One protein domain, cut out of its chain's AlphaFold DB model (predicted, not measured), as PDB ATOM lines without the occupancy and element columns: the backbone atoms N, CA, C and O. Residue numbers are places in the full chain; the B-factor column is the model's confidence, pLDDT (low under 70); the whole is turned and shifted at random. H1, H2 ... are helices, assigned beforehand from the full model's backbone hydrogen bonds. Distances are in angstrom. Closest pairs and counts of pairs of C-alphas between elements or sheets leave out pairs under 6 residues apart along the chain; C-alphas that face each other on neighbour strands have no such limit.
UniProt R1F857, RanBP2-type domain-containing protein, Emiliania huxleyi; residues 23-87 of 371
ATOM      1  N   GLY A  23     -14.405  17.632 -22.017       48.59
ATOM      2  CA  GLY A  23     -15.638  16.854 -22.113       48.59
ATOM      3  C   GLY A  23     -16.222  16.606 -20.720       48.59
ATOM      4  O   GLY A  23     -16.300  15.461 -20.298       48.59
ATOM      5  N   GLY A  24     -16.578  17.660 -19.977       58.41
ATOM      6  CA  GLY A  24     -17.089  17.539 -18.608       58.41
ATOM      7  C   GLY A  24     -18.330  16.631 -18.501       58.41
ATOM      8  O   GLY A  24     -18.974  16.338 -19.517       58.41
ATOM      9  N   PRO A  25     -18.746  16.233 -17.279       60.94
ATOM     10  CA  PRO A  25     -19.833  15.267 -17.033       60.94
ATOM     11  C   PRO A  25     -21.157  15.607 -17.740       60.94
ATOM     12  O   PRO A  25     -21.972  14.728 -18.009       60.94
ATOM     13  N   LYS A  26     -21.350  16.874 -18.122       56.53
ATOM     14  CA  LYS A  26     -22.487  17.352 -18.915       56.53
ATOM     15  C   LYS A  26     -22.557  16.725 -20.313       56.53
ATOM     16  O   LYS A  26     -23.644  16.346 -20.732       56.53
ATOM     17  N   ARG A  27     -21.435  16.558 -21.026       58.50
ATOM     18  CA  ARG A  27     -21.426  15.917 -22.359       58.50
ATOM     19  C   ARG A  27     -21.731  14.420 -22.272       58.50
ATOM     20  O   ARG A  27     -22.508  13.914 -23.075       58.50
ATOM     21  N   ALA A  28     -21.188  13.737 -21.263       61.28
ATOM     22  CA  ALA A  28     -21.510  12.337 -20.994       61.28
ATOM     23  C   ALA A  28     -22.998  12.152 -20.631       61.28
ATOM     24  O   ALA A  28     -23.650  11.248 -21.149       61.28
ATOM     25  N   ALA A  29     -23.571  13.055 -19.828       61.31
ATOM     26  CA  ALA A  29     -24.998  13.046 -19.506       61.31
ATOM     27  C   ALA A  29     -25.899  13.321 -20.728       61.31
ATOM     28  O   ALA A  29     -26.952  12.693 -20.860       61.31
ATOM     29  N   MET A  30     -25.492  14.204 -21.649       58.88
ATOM     30  CA  MET A  30     -26.212  14.446 -22.911       58.88
ATOM     31  C   MET A  30     -26.258  13.190 -23.789       58.88
ATOM     32  O   MET A  30     -27.321  12.836 -24.296       58.88
ATOM     33  N   LEU A  31     -25.126  12.489 -23.919       62.41
ATOM     34  CA  LEU A  31     -25.028  11.224 -24.657       62.41
ATOM     35  C   LEU A  31     -25.855  10.110 -23.999       62.41
ATOM     36  O   LEU A  31     -26.562   9.385 -24.696       62.41
ATOM     37  N   ALA A  32     -25.818  10.007 -22.668       62.50
ATOM     38  CA  ALA A  32     -26.540   8.977 -21.920       62.50
ATOM     39  C   ALA A  32     -28.063   9.188 -21.902       62.50
ATOM     40  O   ALA A  32     -28.820   8.221 -21.915       62.50
ATOM     41  N   THR A  33     -28.531  10.438 -21.866       67.12
ATOM     42  CA  THR A  33     -29.967  10.743 -21.721       67.12
ATOM     43  C   THR A  33     -30.655  11.157 -23.017       67.12
ATOM     44  O   THR A  33     -31.883  11.231 -23.047       67.12
ATOM     45  N   GLY A  34     -29.902  11.451 -24.082       64.44
ATOM     46  CA  GLY A  34     -30.468  11.936 -25.341       64.44
ATOM     47  C   GLY A  34     -31.142  13.307 -25.241       64.44
ATOM     48  O   GLY A  34     -32.011  13.611 -26.062       64.44
ATOM     49  N   ARG A  35     -30.782  14.113 -24.232       63.78
ATOM     50  CA  ARG A  35     -31.372  15.429 -23.948       63.78
ATOM     51  C   ARG A  35     -30.327  16.540 -24.021       63.78
ATOM     52  O   ARG A  35     -29.263  16.438 -23.413       63.78
ATOM     53  N   MET A  36     -30.663  17.612 -24.738       64.44
ATOM     54  CA  MET A  36     -29.974  18.905 -24.642       64.44
ATOM     55  C   MET A  36     -30.341  19.624 -23.325       64.44
ATOM     56  O   MET A  36     -31.330  19.240 -22.692       64.44
ATOM     57  N   PRO A  37     -29.599  20.675 -22.911       64.44
ATOM     58  CA  PRO A  37     -29.966  21.528 -21.770       64.44
ATOM     59  C   PRO A  37     -31.385  22.100 -21.893       64.44
ATOM     60  O   PRO A  37     -32.081  22.276 -20.899       64.44
ATOM     61  N   ASP A  38     -31.825  22.290 -23.133       74.69
ATOM     62  CA  ASP A  38     -33.120  22.848 -23.513       74.69
ATOM     63  C   ASP A  38     -34.240  21.784 -23.481       74.69
ATOM     64  O   ASP A  38     -35.393  22.056 -23.808       74.69
ATOM     65  N   GLY A  39     -33.907  20.533 -23.138       74.12
ATOM     66  CA  GLY A  39     -34.844  19.413 -23.040       74.12
ATOM     67  C   GLY A  39     -35.335  18.853 -24.380       74.12
ATOM     68  O   GLY A  39     -36.053  17.852 -24.384       74.12
ATOM     69  N   ALA A  40     -34.942  19.443 -25.512       80.69
ATOM     70  CA  ALA A  40     -35.350  18.976 -26.832       80.69
ATOM     71  C   ALA A  40     -34.684  17.625 -27.191       80.69
ATOM     72  O   ALA A  40     -33.465  17.476 -27.040       80.69
ATOM     73  N   PRO A  41     -35.457  16.626 -27.662       85.19
ATOM     74  CA  PRO A  41     -34.916  15.347 -28.109       85.19
ATOM     75  C   PRO A  41     -34.225  15.481 -29.473       85.19
ATOM     76  O   PRO A  41     -34.786  16.038 -30.415       85.19
ATOM     77  N   ILE A  42     -33.026  14.911 -29.601       85.69
ATOM     78  CA  ILE A  42     -32.270  14.819 -30.865       85.69
ATOM     79  C   ILE A  42     -32.538  13.457 -31.515       85.69
ATOM     80  O   ILE A  42     -32.550  12.449 -30.809       85.69
ATOM     81  N   VAL A  43     -32.718  13.394 -32.842       85.50
ATOM     82  CA  VAL A  43     -32.903  12.121 -33.573       85.50
ATOM     83  C   VAL A  43     -31.703  11.199 -33.357       85.50
ATOM     84  O   VAL A  43     -30.563  11.626 -33.511       85.50
ATOM     85  N   GLY A  44     -31.956   9.928 -33.033       80.50
ATOM     86  CA  GLY A  44     -30.913   8.901 -32.942       80.50
ATOM     87  C   GLY A  44     -30.114   8.900 -31.637       80.50
ATOM     88  O   GLY A  44     -29.426   7.925 -31.354       80.50
ATOM     89  N   LEU A  45     -30.248   9.929 -30.796       86.31
ATOM     90  CA  LEU A  45     -29.640   9.952 -29.467       86.31
ATOM     91  C   LEU A  45     -30.632   9.425 -28.424       86.31
ATOM     92  O   LEU A  45     -31.803   9.795 -28.442       86.31
ATOM     93  N   GLY A  46     -30.187   8.547 -27.522       85.19
ATOM     94  CA  GLY A  46     -31.023   8.035 -26.426       85.19
ATOM     95  C   GLY A  46     -32.295   7.293 -26.869       85.19
ATOM     96  O   GLY A  46     -33.276   7.275 -26.133       85.19
ATOM     97  N   GLY A  47     -32.323   6.721 -28.080       91.38
ATOM     98  CA  GLY A  47     -33.497   6.012 -28.609       91.38
ATOM     99  C   GLY A  47     -34.662   6.919 -29.029       91.38
ATOM    100  O   GLY A  47     -35.776   6.433 -29.257       91.38
ATOM    101  N   ASN A  48     -34.431   8.228 -29.139       94.75
ATOM    102  CA  ASN A  48     -35.403   9.159 -29.699       94.75
ATOM    103  C   ASN A  48     -35.722   8.789 -31.156       94.75
ATOM    104  O   ASN A  48     -34.821   8.527 -31.958       94.75
ATOM    105  N   TRP A  49     -37.004   8.816 -31.514       93.62
ATOM    106  CA  TRP A  49     -37.481   8.422 -32.839       93.62
ATOM    107  C   TRP A  49     -38.157   9.588 -33.556       93.62
ATOM    108  O   TRP A  49     -38.940  10.340 -32.973       93.62
ATOM    109  N   LYS A  50     -37.854   9.742 -34.846       95.81
ATOM    110  CA  LYS A  50     -38.491  10.736 -35.712       95.81
ATOM    111  C   LYS A  50     -39.796  10.168 -36.262       95.81
ATOM    112  O   LYS A  50     -39.844   9.021 -36.701       95.81
ATOM    113  N   CYS A  51     -40.856  10.966 -36.240       96.25
ATOM    114  CA  CYS A  51     -42.120  10.590 -36.852       96.25
ATOM    115  C   CYS A  51     -41.944  10.378 -38.364       96.25
ATOM    116  O   CYS A  51     -41.418  11.250 -39.054       96.25
ATOM    117  N   VAL A  52     -42.413   9.232 -38.865       94.69
ATOM    118  CA  VAL A  52     -42.337   8.830 -40.285       94.69
ATOM    119  C   VAL A  52     -43.372   9.510 -41.174       94.69
ATOM    120  O   VAL A  52     -43.416   9.256 -42.378       94.69
ATOM    121  N   GLN A  53     -44.252  10.314 -40.584       94.69
ATOM    122  CA  GLN A  53     -45.190  11.128 -41.333       94.69
ATOM    123  C   GLN A  53     -44.441  12.373 -41.811       94.69
ATOM    124  O   GLN A  53     -43.999  13.186 -40.992       94.69
ATOM    125  N   GLU A  54     -44.276  12.495 -43.126       92.44
ATOM    126  CA  GLU A  54     -43.470  13.547 -43.760       92.44
ATOM    127  C   GLU A  54     -43.962  14.949 -43.399       92.44
ATOM    128  O   GLU A  54     -43.160  15.830 -43.104       92.44
ATOM    129  N   SER A  55     -45.281  15.122 -43.285       95.44
ATOM    130  CA  SER A  55     -45.899  16.378 -42.851       95.44
ATOM    131  C   SER A  55     -45.649  16.725 -41.378       95.44
ATOM    132  O   SER A  55     -45.859  17.865 -40.967       95.44
ATOM    133  N   CYS A  56     -45.221  15.763 -40.553       96.44
ATOM    134  CA  CYS A  56     -45.023  15.977 -39.125       96.44
ATOM    135  C   CYS A  56     -43.557  16.182 -38.751       96.44
ATOM    136  O   CYS A  56     -43.261  17.122 -38.014       96.44
ATOM    137  N   GLY A  57     -42.672  15.252 -39.125       93.94
ATOM    138  CA  GLY A  57     -41.236  15.300 -38.818       93.94
ATOM    139  C   GLY A  57     -40.832  15.398 -37.333       93.94
ATOM    140  O   GLY A  57     -39.647  15.560 -37.051       93.94
ATOM    141  N   ASN A  58     -41.770  15.301 -36.380       96.81
ATOM    142  CA  ASN A  58     -41.511  15.539 -34.956       96.81
ATOM    143  C   ASN A  58     -40.614  14.453 -34.345       96.81
ATOM    144  O   ASN A  58     -40.826  13.263 -34.590       96.81
ATOM    145  N   ILE A  59     -39.668  14.855 -33.497       95.75
ATOM    146  CA  ILE A  59     -38.795  13.945 -32.750       95.75
ATOM    147  C   ILE A  59     -39.464  13.625 -31.414       95.75
ATOM    148  O   ILE A  59     -39.872  14.520 -30.673       95.75
ATOM    149  N   ASN A  60     -39.619  12.343 -31.117       96.12
ATOM    150  CA  ASN A  60     -40.279  11.855 -29.916       96.12
ATOM    151  C   ASN A  60     -39.288  11.117 -29.018       96.12
ATOM    152  O   ASN A  60     -38.364  10.460 -29.495       96.12
ATOM    153  N   PHE A  61     -39.541  11.180 -27.712       95.69
ATOM    154  CA  PHE A  61     -38.817  10.388 -26.724       95.69
ATOM    155  C   PHE A  61     -39.055   8.879 -26.919       95.69
ATOM    156  O   PHE A  61     -40.150   8.485 -27.343       95.69
ATOM    157  N   PRO A  62     -38.079   8.020 -26.559       94.50
ATOM    158  CA  PRO A  62     -38.157   6.564 -26.723       94.50
ATOM    159  C   PRO A  62     -39.390   5.936 -26.068       94.50
ATOM    160  O   PRO A  62     -39.942   4.981 -26.618       94.50
ATOM    161  N   SER A  63     -39.829   6.495 -24.934       94.81
ATOM    162  CA  SER A  63     -40.964   6.022 -24.132       94.81
ATOM    163  C   SER A  63     -42.323   6.226 -24.795       94.81
ATOM    164  O   SER A  63     -43.306   5.624 -24.370       94.81
ATOM    165  N   ARG A  64     -42.416   7.067 -25.831       95.38
ATOM    166  CA  ARG A  64     -43.686   7.308 -26.513       95.38
ATOM    167  C   ARG A  64     -43.946   6.245 -27.568       95.38
ATOM    168  O   ARG A  64     -43.140   6.057 -28.474       95.38
ATOM    169  N   THR A  65     -45.118   5.632 -27.482       96.81
ATOM    170  CA  THR A  65     -45.683   4.739 -28.502       96.81
ATOM    171  C   THR A  65     -46.412   5.499 -29.609       96.81
ATOM    172  O   THR A  65     -46.692   4.933 -30.658       96.81
ATOM    173  N   VAL A  66     -46.701   6.787 -29.392       97.50
ATOM    174  CA  VAL A  66     -47.467   7.650 -30.296       97.50
ATOM    175  C   VAL A  66     -46.806   9.029 -30.397       97.50
ATOM    176  O   VAL A  66     -46.307   9.572 -29.407       97.50
ATOM    177  N   CYS A  67     -46.796   9.611 -31.597       97.56
ATOM    178  CA  CYS A  67     -46.193  10.911 -31.871       97.56
ATOM    179  C   CYS A  67     -46.885  12.026 -31.076       97.56
ATOM    180  O   CYS A  67     -48.110  12.130 -31.062       97.56
ATOM    181  N   ASN A  68     -46.109  12.918 -30.456       97.19
ATOM    182  CA  ASN A  68     -46.646  14.016 -29.655       97.19
ATOM    183  C   ASN A  68     -47.513  14.986 -30.478       97.19
ATOM    184  O   ASN A  68     -48.532  15.455 -29.972       97.19
ATOM    185  N   LYS A  69     -47.125  15.246 -31.734       97.06
ATOM    186  CA  LYS A  69     -47.728  16.272 -32.597       97.06
ATOM    187  C   LYS A  69     -48.898  15.735 -33.426       97.06
ATOM    188  O   LYS A  69     -50.016  16.189 -33.242       97.06
ATOM    189  N   CYS A  70     -48.660  14.751 -34.294       97.38
ATOM    190  CA  CYS A  70     -49.681  14.225 -35.215       97.38
ATOM    191  C   CYS A  70     -50.441  12.993 -34.706       97.38
ATOM    192  O   CYS A  70     -51.328  12.506 -35.392       97.38
ATOM    193  N   LYS A  71     -50.071  12.453 -33.539       97.19
ATOM    194  CA  LYS A  71     -50.654  11.229 -32.965       97.19
ATOM    195  C   LYS A  71     -50.511   9.958 -33.822       97.19
ATOM    196  O   LYS A  71     -51.159   8.959 -33.537       97.19
ATOM    197  N   ALA A  72     -49.617   9.949 -34.812       96.88
ATOM    198  CA  ALA A  72     -49.270   8.729 -35.537       96.88
ATOM    199  C   ALA A  72     -48.558   7.710 -34.620       96.88
ATOM    200  O   ALA A  72     -47.777   8.126 -33.752       96.88
ATOM    201  N   PRO A  73     -48.779   6.396 -34.807       96.69
ATOM    202  CA  PRO A  73     -48.091   5.361 -34.040       96.69
ATOM    203  C   PRO A  73     -46.578   5.386 -34.294       96.69
ATOM    204  O   PRO A  73     -46.104   5.821 -35.349       96.69
ATOM    205  N   LYS A  74     -45.803   4.934 -33.303       95.94
ATOM    206  CA  LYS A  74     -44.362   4.717 -33.449       95.94
ATOM    207  C   LYS A  74     -44.151   3.668 -34.544       95.94
ATOM    208  O   LYS A  74     -44.733   2.590 -34.437       95.94
ATOM    209  N   PRO A  75     -43.342   3.965 -35.571       94.00
ATOM    210  CA  PRO A  75     -43.107   3.022 -36.650       94.00
ATOM    211  C   PRO A  75     -42.441   1.766 -36.093       94.00
ATOM    212  O   PRO A  75     -41.504   1.842 -35.288       94.00
ATOM    213  N   THR A  76     -42.930   0.614 -36.520       93.00
ATOM    214  CA  THR A  76     -42.262  -0.658 -36.278       93.00
ATOM    215  C   THR A  76     -41.011  -0.760 -37.148       93.00
ATOM    216  O   THR A  76     -40.806   0.004 -38.092       93.00
ATOM    217  N   GLN A  77     -40.150  -1.729 -36.848       86.81
ATOM    218  CA  GLN A  77     -38.970  -1.985 -37.672       86.81
ATOM    219  C   GLN A  77     -39.347  -2.362 -39.115       86.81
ATOM    220  O   GLN A  77     -38.634  -1.986 -40.043       86.81
ATOM    221  N   ALA A  78     -40.493  -3.025 -39.306       86.19
ATOM    222  CA  ALA A  78     -41.045  -3.315 -40.626       86.19
ATOM    223  C   ALA A  78     -41.452  -2.032 -41.369       86.19
ATOM    224  O   ALA A  78     -41.111  -1.877 -42.539       86.19
ATOM    225  N   ASP A  79     -42.086  -1.075 -40.685       86.38
ATOM    226  CA  ASP A  79     -42.479   0.208 -41.289       86.38
ATOM    227  C   ASP A  79     -41.265   1.045 -41.709       86.38
ATOM    228  O   ASP A  79     -41.284   1.725 -42.735       86.38
ATOM    229  N   LEU A  80     -40.192   0.996 -40.916       86.12
ATOM    230  CA  LEU A  80     -38.934   1.673 -41.234       86.12
ATOM    231  C   LEU A  80     -38.241   1.020 -42.432       86.12
ATOM    232  O   LEU A  80     -37.768   1.738 -43.312       86.12
ATOM    233  N   ALA A  81     -38.247  -0.314 -42.508       82.75
ATOM    234  CA  ALA A  81     -37.719  -1.055 -43.650       82.75
ATOM    235  C   ALA A  81     -38.515  -0.773 -44.934       82.75
ATOM    236  O   ALA A  81     -37.918  -0.467 -45.964       82.75
ATOM    237  N   ALA A  82     -39.850  -0.781 -44.864       82.62
ATOM    238  CA  ALA A  82     -40.723  -0.474 -45.998       82.62
ATOM    239  C   ALA A  82     -40.528   0.959 -46.529       82.62
ATOM    240  O   ALA A  82     -40.675   1.205 -47.722       82.62
ATOM    241  N   LYS A  83     -40.160   1.902 -45.654       80.38
ATOM    242  CA  LYS A  83     -39.839   3.291 -46.022       80.38
ATOM    243  C   LYS A  83     -38.364   3.521 -46.373       80.38
ATOM    244  O   LYS A  83     -37.976   4.665 -46.593       80.38
ATOM    245  N   GLY A  84     -37.530   2.477 -46.389       77.50
ATOM    246  CA  GLY A  84     -36.097   2.594 -46.678       77.50
ATOM    247  C   GLY A  84     -35.302   3.391 -45.633       77.50
ATOM    248  O   GLY A  84     -34.196   3.848 -45.913       77.50
ATOM    249  N   ILE A  85     -35.840   3.576 -44.422       72.56
ATOM    250  CA  ILE A  85     -35.172   4.306 -43.341       72.56
ATOM    251  C   ILE A  85     -34.277   3.319 -42.588       72.56
ATOM    252  O   ILE A  85     -34.720   2.608 -41.684       72.56
ATOM    253  N   ALA A  86     -32.998   3.279 -42.958       58.69
ATOM    254  CA  ALA A  86     -32.000   2.480 -42.257       58.69
ATOM    255  C   ALA A  86     -31.760   3.043 -40.845       58.69
ATOM    256  O   ALA A  86     -31.135   4.090 -40.667       58.69
ATOM    257  N   VAL A  87     -32.253   2.349 -39.815       57.00
ATOM    258  CA  VAL A  87     -31.889   2.649 -38.425       57.00
ATOM    259  C   VAL A  87     -30.476   2.129 -38.191       57.00
ATOM    260  O   VAL A  87     -30.268   0.933 -37.984       57.00
TER     261      VAL A  87
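What this domain is: This is residues 23 to 87 of the 371 residues of the protein "RanBP2-type domain-containing protein" of Emiliania huxleyi (UniProt R1F857). The domain has little regular structure: a looped, mostly unnamed chain, with helix H1 at one end of its long axis and the short helix H2 towards the other. Within the looped part, residues 49 to 50 pair briefly with residues 59 to 60, antiparallel. The printed part has 65 residues, with two named helices, H1 then H2, holding 15 of them, and no named strand; the class is all helix. It is only just loose, close to compact, with a radius of gyration of the C-alphas of 13.0 A, and elongated, spanning 40 by 23 by 18 A.

How they stand to each other: H1, residues 25 to 33, and H2, residues 77 to 82, are apart. In both, every O i to N i+4 pair is within hydrogen-bond range.

Where its parts are: H1 begins at C-alpha 25 (-19.833, 15.267, -17.033) and is 12.0 A long from first to last C-alpha. H2, 8.6 A long, ends at C-alpha 82 (-40.723, -0.474, -45.998).

The domain as a whole: The C-alphas farthest apart, of Gly 24 and Ala 82, are 40.4 A apart. The printed part has no cut. The link from H1 to H2 is long, residues 34 to 76. Residues 23 to 37 and 86 to 87 have pLDDT under 70.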